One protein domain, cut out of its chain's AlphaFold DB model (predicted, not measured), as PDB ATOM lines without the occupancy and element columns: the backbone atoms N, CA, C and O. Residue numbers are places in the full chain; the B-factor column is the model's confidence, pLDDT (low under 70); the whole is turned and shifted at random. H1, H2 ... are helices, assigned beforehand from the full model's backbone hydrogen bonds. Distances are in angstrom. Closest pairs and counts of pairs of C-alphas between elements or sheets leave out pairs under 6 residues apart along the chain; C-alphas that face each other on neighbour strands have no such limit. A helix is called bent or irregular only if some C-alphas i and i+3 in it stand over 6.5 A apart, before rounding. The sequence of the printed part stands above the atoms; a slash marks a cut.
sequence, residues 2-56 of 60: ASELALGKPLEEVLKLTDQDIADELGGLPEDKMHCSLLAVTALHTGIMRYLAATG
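Overview. This is residues 2 to 56 of the 60 residues of the protein "NifU_N domain-containing protein" of Geobacter sp (UniProt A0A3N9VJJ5). One long helix, H4, makes the length of the domain, and three short helices, H1, H2 and H3, are strung along one side of it. The stretch with the three short helices comes first in the chain, and residues 26 to 30 then lead into H4, which folds back past them. The 55 printed residues hold four named helices, in the order H1, H2, H3, H4, and no named strand; the class is all helix. The whole is only just compact, close to loose, with a radius of gyration of the C-alphas of 11.9 A, and its C-alphas span 40 by 19 by 14 A.

Along the chain. H4, residues 31 to 55, is 37.2 A long, from C-alpha 31 at (-28.743, 68.075, 92.523) to C-alpha 55 at (-54.369, 86.389, 72.740). It is irregular, but only just: C-alphas 32 and 35 are 7.0 A apart. H3 is residues 19 to 25, 10.1 A. H2 is residues 11 to 14, 5.0 A. H1 is residues 2 to 6, 6.5 A, and begins with C-alpha 2 at (-43.980, 68.791, 83.676).

Arrangement. H4 is the hub and touches the three other helices. With residues 34 to 41 alone it touches H3, closest at the C-alphas of Asp 19 and Ser 37, 4.7 A apart; their lines stand at 71 degrees, only just about perpendicular. With residues 37 to 44 alone it touches H1, closest at the C-alphas of Ala 2 and Ala 40, 6.2 A. With residues 44 to 48 alone it only just touches H2, with 3 pairs of C-alphas within 8 A. H1 is close to but not clearly touching H2 and H3, while H2 and H3 are apart. In H1 and H3 every O i to N i+4 pair is within hydrogen-bond range, in H4 18 of 21 are, and H2 is too short for such a pair.

Size, cuts and confidence. The C-alphas of Pro 30 and Gly 56, the two farthest apart, are 39.7 A from each other. The printed part has no cut, and its three links are tight. The mean pLDDT of the printed part is 88.1, and no printed residue is under 70.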
ATOM      1  N   ALA A   2     -43.662  67.348  83.687       83.62
ATOM      2  CA  ALA A   2     -43.980  68.791  83.676       83.62
ATOM      3  C   ALA A   2     -45.300  69.130  82.941       83.62
ATOM      4  O   ALA A   2     -46.131  69.892  83.420       83.62
ATOM      5  N   SER A   3     -45.528  68.491  81.791       87.31
ATOM      6  CA  SER A   3     -46.763  68.608  81.009       87.31
ATOM      7  C   SER A   3     -47.999  68.025  81.700       87.31
ATOM      8  O   SER A   3     -49.102  68.485  81.445       87.31
ATOM      9  N   GLU A   4     -47.822  67.006  82.542       89.81
ATOM     10  CA  GLU A   4     -48.912  66.350  83.277       89.81
ATOM     11  C   GLU A   4     -49.334  67.206  84.469       89.81
ATOM     12  O   GLU A   4     -50.525  67.399  84.679       89.81
ATOM     13  N   LEU A   5     -48.363  67.813  85.160       87.62
ATOM     14  CA  LEU A   5     -48.609  68.803  86.208       87.62
ATOM     15  C   LEU A   5     -49.377  70.018  85.683       87.62
ATOM     16  O   LEU A   5     -50.206  70.562  86.396       87.62
ATOM     17  N   ALA A   6     -49.125  70.435  84.442       89.94
ATOM     18  CA  ALA A   6     -49.809  71.568  83.825       89.94
ATOM     19  C   ALA A   6     -51.209  71.230  83.269       89.94
ATOM     20  O   ALA A   6     -52.009  72.133  83.020       89.94
ATOM     21  N   LEU A   7     -51.516  69.952  83.028       91.56
ATOM     22  CA  LEU A   7     -52.721  69.551  82.307       91.56
ATOM     23  C   LEU A   7     -53.983  69.766  83.155       91.56
ATOM     24  O   LEU A   7     -54.085  69.292  84.281       91.56
ATOM     25  N   GLY A   8     -54.979  70.458  82.593       90.25
ATOM     26  CA  GLY A   8     -56.272  70.687  83.250       90.25
ATOM     27  C   GLY A   8     -56.255  71.734  84.371       90.25
ATOM     28  O   GLY A   8     -57.305  71.989  84.960       90.25
ATOM     29  N   LYS A   9     -55.105  72.361  84.644       91.81
ATOM     30  CA  LYS A   9     -54.971  73.462  85.603       91.81
ATOM     31  C   LYS A   9     -55.145  74.829  84.928       91.81
ATOM     32  O   LYS A   9     -54.821  74.976  83.746       91.81
ATOM     33  N   PRO A  10     -55.627  75.849  85.657       93.25
ATOM     34  CA  PRO A  10     -55.662  77.217  85.159       93.25
ATOM     35  C   PRO A  10     -54.239  77.772  84.975       93.25
ATOM     36  O   PRO A  10     -53.324  77.435  85.727       93.25
ATOM     37  N   LEU A  11     -54.051  78.656  83.989       90.88
ATOM     38  CA  LEU A  11     -52.729  79.190  83.617       90.88
ATOM     39  C   LEU A  11     -51.998  79.858  84.792       90.88
ATOM     40  O   LEU A  11     -50.789  79.708  84.934       90.88
ATOM     41  N   GLU A  12     -52.733  80.546  85.663       90.75
ATOM     42  CA  GLU A  12     -52.220  81.167  86.891       90.75
ATOM     43  C   GLU A  12     -51.636  80.170  87.903       90.75
ATOM     44  O   GLU A  12     -50.743  80.528  88.668       90.75
ATOM     45  N   GLU A  13     -52.119  78.929  87.920       91.62
ATOM     46  CA  GLU A  13     -51.586  77.866  88.773       91.62
ATOM     47  C   GLU A  13     -50.340  77.251  88.133       91.62
ATOM     48  O   GLU A  13     -49.337  77.040  88.808       91.62
ATOM     49  N   VAL A  14     -50.353  77.068  86.810       92.06
ATOM     50  CA  VAL A  14     -49.182  76.580  86.068       92.06
ATOM     51  C   VAL A  14     -48.017  77.580  86.141       92.06
ATOM     52  O   VAL A  14     -46.863  77.176  86.250       92.06
ATOM     53  N   LEU A  15     -48.301  78.887  86.165       91.69
ATOM     54  CA  LEU A  15     -47.296  79.940  86.369       91.69
ATOM     55  C   LEU A  15     -46.679  79.950  87.776       91.69
ATOM     56  O   LEU A  15     -45.614  80.531  87.961       91.69
ATOM     57  N   LYS A  16     -47.318  79.311  88.763       93.12
ATOM     58  CA  LYS A  16     -46.777  79.173  90.125       93.12
ATOM     59  C   LYS A  16     -45.904  77.932  90.297       93.12
ATOM     60  O   LYS A  16     -45.235  77.839  91.319       93.12
ATOM     61  N   LEU A  17     -45.905  77.008  89.331       92.12
ATOM     62  CA  LEU A  17     -45.060  75.816  89.385       92.12
ATOM     63  C   LEU A  17     -43.583  76.202  89.438       92.12
ATOM     64  O   LEU A  17     -43.118  77.051  88.674       92.12
ATOM     65  N   THR A  18     -42.861  75.515  90.309       90.81
ATOM     66  CA  THR A  18     -41.420  75.628  90.503       90.81
ATOM     67  C   THR A  18     -40.721  74.349  90.067       90.81
ATOM     68  O   THR A  18     -41.333  73.303  89.840       90.81
ATOM     69  N   ASP A  19     -39.410  74.430  89.881       88.69
ATOM     70  CA  ASP A  19     -38.587  73.280  89.525       88.69
ATOM     71  C   ASP A  19     -38.580  72.232  90.640       88.69
ATOM     72  O   ASP A  19     -38.514  71.035  90.355       88.69
ATOM     73  N   GLN A  20     -38.747  72.683  91.886       87.81
ATOM     74  CA  GLN A  20     -38.936  71.822  93.042       87.81
ATOM     75  C   GLN A  20     -40.246  71.033  92.964       87.81
ATOM     76  O   GLN A  20     -40.211  69.832  93.188       87.81
ATOM     77  N   ASP A  21     -41.366  71.639  92.549       89.44
ATOM     78  CA  ASP A  21     -42.642  70.912  92.397       89.44
ATOM     79  C   ASP A  21     -42.523  69.764  91.379       89.44
ATOM     80  O   ASP A  21     -43.051  68.670  91.573       89.44
ATOM     81  N   ILE A  22     -41.781  69.996  90.290       87.25
ATOM     82  CA  ILE A  22     -41.500  68.957  89.291       87.25
ATOM     83  C   ILE A  22     -40.594  67.871  89.876       87.25
ATOM     84  O   ILE A  22     -40.791  66.687  89.591       87.25
ATOM     85  N   ALA A  23     -39.590  68.267  90.660       89.12
ATOM     86  CA  ALA A  23     -38.671  67.334  91.289       89.12
ATOM     87  C   ALA A  23     -39.355  66.471  92.352       89.12
ATOM     88  O   ALA A  23     -39.111  65.268  92.396       89.12
ATOM     89  N   ASP A  24     -40.240  67.055  93.151       88.56
ATOM     90  CA  ASP A  24     -40.987  66.371  94.201       88.56
ATOM     91  C   ASP A  24     -41.968  65.355  93.608       88.56
ATOM     92  O   ASP A  24     -42.012  64.212  94.065       88.56
ATOM     93  N   GLU A  25     -42.671  65.709  92.526       87.56
ATOM     94  CA  GLU A  25     -43.543  64.770  91.805       87.56
ATOM     95  C   GLU A  25     -42.741  63.593  91.218       87.56
ATOM     96  O   GLU A  25     -43.215  62.459  91.169       87.56
ATOM     97  N   LEU A  26     -41.490  63.832  90.798       84.25
ATOM     98  CA  LEU A  26     -40.572  62.789  90.314       84.25
ATOM     99  C   LEU A  26     -40.056  61.863  91.435       84.25
ATOM    100  O   LEU A  26     -39.324  60.915  91.145       84.25
ATOM    101  N   GLY A  27     -40.436  62.102  92.695       86.00
ATOM    102  CA  GLY A  27     -39.923  61.383  93.864       86.00
ATOM    103  C   GLY A  27     -38.569  61.907  94.352       86.00
ATOM    104  O   GLY A  27     -37.839  61.190  95.037       86.00
ATOM    105  N   GLY A  28     -38.239  63.149  93.992       81.62
ATOM    106  CA  GLY A  28     -36.960  63.804  94.232       81.62
ATOM    107  C   GLY A  28     -36.011  63.688  93.040       81.62
ATOM    108  O   GLY A  28     -35.952  62.667  92.350       81.62
ATOM    109  N   LEU A  29     -35.218  64.738  92.810       79.50
ATOM    110  CA  LEU A  29     -34.100  64.704  91.869       79.50
ATOM    111  C   LEU A  29     -32.772  64.930  92.592       79.50
ATOM    112  O   LEU A  29     -32.688  65.787  93.470       79.50
ATOM    113  N   PRO A  30     -31.705  64.212  92.203       82.00
ATOM    114  CA  PRO A  30     -30.355  64.571  92.612       82.00
ATOM    115  C   PRO A  30     -29.969  65.952  92.055       82.00
ATOM    116  O   PRO A  30     -30.406  66.334  90.967       82.00
ATOM    117  N   GLU A  31     -29.111  66.672  92.782       79.12
ATOM    118  CA  GLU A  31     -28.743  68.075  92.523       79.12
ATOM    119  C   GLU A  31     -28.272  68.323  91.074       79.12
ATOM    120  O   GLU A  31     -28.756  69.236  90.408       79.12
ATOM    121  N   ASP A  32     -27.452  67.426  90.513       80.38
ATOM    122  CA  ASP A  32     -26.979  67.471  89.117       80.38
ATOM    123  C   ASP A  32     -28.089  67.417  88.049       80.38
ATOM    124  O   ASP A  32     -27.860  67.729  86.878       80.38
ATOM    125  N   LYS A  33     -29.297  66.976  88.410       79.00
ATOM    126  CA  LYS A  33     -30.434  66.836  87.490       79.00
ATOM    127  C   LYS A  33     -31.520  67.892  87.719       79.00
ATOM    128  O   LYS A  33     -32.427  67.987  86.893       79.00
ATOM    129  N   MET A  34     -31.385  68.744  88.739       79.75
ATOM    130  CA  MET A  34     -32.318  69.851  89.009       79.75
ATOM    131  C   MET A  34     -32.404  70.854  87.853       79.75
ATOM    132  O   MET A  34     -33.474  71.391  87.570       79.75
ATOM    133  N   HIS A  35     -31.317  71.040  87.096       80.94
ATOM    134  CA  HIS A  35     -31.325  71.896  85.905       80.94
ATOM    135  C   HIS A  35     -32.385  71.475  84.869       80.94
ATOM    136  O   HIS A  35     -32.962  72.324  84.188       80.94
ATOM    137  N   CYS A  36     -32.683  70.174  84.759       82.94
ATOM    138  CA  CYS A  36     -33.710  69.674  83.846       82.94
ATOM    139  C   CYS A  36     -35.121  70.075  84.297       82.94
ATOM    140  O   CYS A  36     -35.961  70.395  83.454       82.94
ATOM    141  N   SER A  37     -35.369  70.103  85.608       82.69
ATOM    142  CA  SER A  37     -36.630  70.576  86.183       82.69
ATOM    143  C   SER A  37     -36.806  72.080  85.962       82.69
ATOM    144  O   SER A  37     -37.859  72.510  85.494       82.69
ATOM    145  N   LEU A  38     -35.744  72.870  86.167       87.38
ATOM    146  CA  LEU A  38     -35.743  74.310  85.883       87.38
ATOM    147  C   LEU A  38     -36.038  74.613  84.410       87.38
ATOM    148  O   LEU A  38     -36.837  75.501  84.100       87.38
ATOM    149  N   LEU A  39     -35.422  73.860  83.496       90.62
ATOM    150  CA  LEU A  39     -35.662  74.017  82.064       90.62
ATOM    151  C   LEU A  39     -37.128  73.736  81.709       90.62
ATOM    152  O   LEU A  39     -37.717  74.465  80.910       90.62
ATOM    153  N   ALA A  40     -37.729  72.712  82.317       90.88
ATOM    154  CA  ALA A  40     -39.117  72.345  82.066       90.88
ATOM    155  C   ALA A  40     -40.105  73.424  82.548       90.88
ATOM    156  O   ALA A  40     -41.001  73.805  81.791       90.88
ATOM    157  N   VAL A  41     -39.912  73.967  83.755       91.69
ATOM    158  CA  VAL A  41     -40.725  75.082  84.278       91.69
ATOM    159  C   VAL A  41     -40.590  76.323  83.411       91.69
ATOM    160  O   VAL A  41     -41.589  76.902  82.987       91.69
ATOM    161  N   THR A  42     -39.354  76.694  83.075       92.06
ATOM    162  CA  THR A  42     -39.080  77.876  82.250       92.06
ATOM    163  C   THR A  42     -39.758  77.766  80.884       92.06
ATOM    164  O   THR A  42     -40.336  78.739  80.393       92.06
ATOM    165  N   ALA A  43     -39.730  76.578  80.269       93.06
ATOM    166  CA  ALA A  43     -40.400  76.328  78.997       93.06
ATOM    167  C   ALA A  43     -41.926  76.472  79.109       93.06
ATOM    168  O   ALA A  43     -42.537  77.106  78.245       93.06
ATOM    169  N   LEU A  44     -42.535  75.944  80.179       91.75
ATOM    170  CA  LEU A  44     -43.971  76.088  80.441       91.75
ATOM    171  C   LEU A  44     -44.361  77.557  80.613       91.75
ATOM    172  O   LEU A  44     -45.243  78.041  79.903       91.75
ATOM    173  N   HIS A  45     -43.672  78.288  81.490       93.31
ATOM    174  CA  HIS A  45     -43.947  79.707  81.735       93.31
ATOM    175  C   HIS A  45     -43.795  80.540  80.465       93.31
ATOM    176  O   HIS A  45     -44.665  81.345  80.141       93.31
ATOM    177  N   THR A  46     -42.733  80.303  79.694       94.00
ATOM    178  CA  THR A  46     -42.497  80.998  78.421       94.00
ATOM    179  C   THR A  46     -43.597  80.703  77.404       94.00
ATOM    180  O   THR A  46     -44.066  81.614  76.719       94.00
ATOM    181  N   GLY A  47     -44.047  79.448  77.316       93.38
ATOM    182  CA  GLY A  47     -45.161  79.054  76.457       93.38
ATOM    183  C   GLY A  47     -46.460  79.773  76.821       93.38
ATOM    184  O   GLY A  47     -47.136  80.298  75.937       93.38
ATOM    185  N   ILE A  48     -46.763  79.865  78.118       91.50
ATOM    186  CA  ILE A  48     -47.947  80.566  78.637       91.50
ATOM    187  C   ILE A  48     -47.860  82.065  78.353       91.50
ATOM    188  O   ILE A  48     -48.797  82.632  77.800       91.50
ATOM    189  N   MET A  49     -46.728  82.706  78.655       90.81
ATOM    190  CA  MET A  49     -46.527  84.130  78.365       90.81
ATOM    191  C   MET A  49     -46.683  84.432  76.873       90.81
ATOM    192  O   MET A  49     -47.314  85.415  76.498       90.81
ATOM    193  N   ARG A  50     -46.156  83.564  76.000       93.00
ATOM    194  CA  ARG A  50     -46.307  83.715  74.550       93.00
ATOM    195  C   ARG A  50     -47.757  83.538  74.100       93.00
ATOM    196  O   ARG A  50     -48.184  84.254  73.198       93.00
ATOM    197  N   TYR A  51     -48.497  82.610  74.705       91.56
ATOM    198  CA  TYR A  51     -49.924  82.433  74.442       91.56
ATOM    199  C   TYR A  51     -50.717  83.682  74.835       91.56
ATOM    200  O   TYR A  51     -51.394  84.247  73.983       91.56
ATOM    201  N   LEU A  52     -50.544  84.171  76.066       89.75
ATOM    202  CA  LEU A  52     -51.204  85.378  76.575       89.75
ATOM    203  C   LEU A  52     -50.871  86.628  75.738       89.75
ATOM    204  O   LEU A  52     -51.728  87.475  75.483       89.75
ATOM    205  N   ALA A  53     -49.621  86.744  75.274       89.06
ATOM    206  CA  ALA A  53     -49.206  87.832  74.388       89.06
ATOM    207  C   ALA A  53     -49.876  87.733  73.008       89.06
ATOM    208  O   ALA A  53     -50.207  88.749  72.403       89.06
ATOM    209  N   ALA A  54     -50.102  86.516  72.508       87.56
ATOM    210  CA  ALA A  54     -50.789  86.286  71.241       87.56
ATOM    211  C   ALA A  54     -52.313  86.476  71.342       87.56
ATOM    212  O   ALA A  54     -52.929  86.885  70.359       87.56
ATOM    213  N   THR A  55     -52.926  86.197  72.499       85.31
ATOM    214  CA  THR A  55     -54.369  86.389  72.740       85.31
ATOM    215  C   THR A  55     -54.745  87.830  73.087       85.31
ATOM    216  O   THR A  55     -55.931  88.148  73.133       85.31
ATOM    217  N   GLY A  56     -53.764  88.721  73.266       71.75
ATOM    218  CA  GLY A  56     -53.990  90.139  73.563       71.75
ATOM    219  C   GLY A  56     -54.271  90.433  75.039       71.75
ATOM    220  O   GLY A  56     -54.679  91.543  75.367       71.75
TER     221      GLY A  56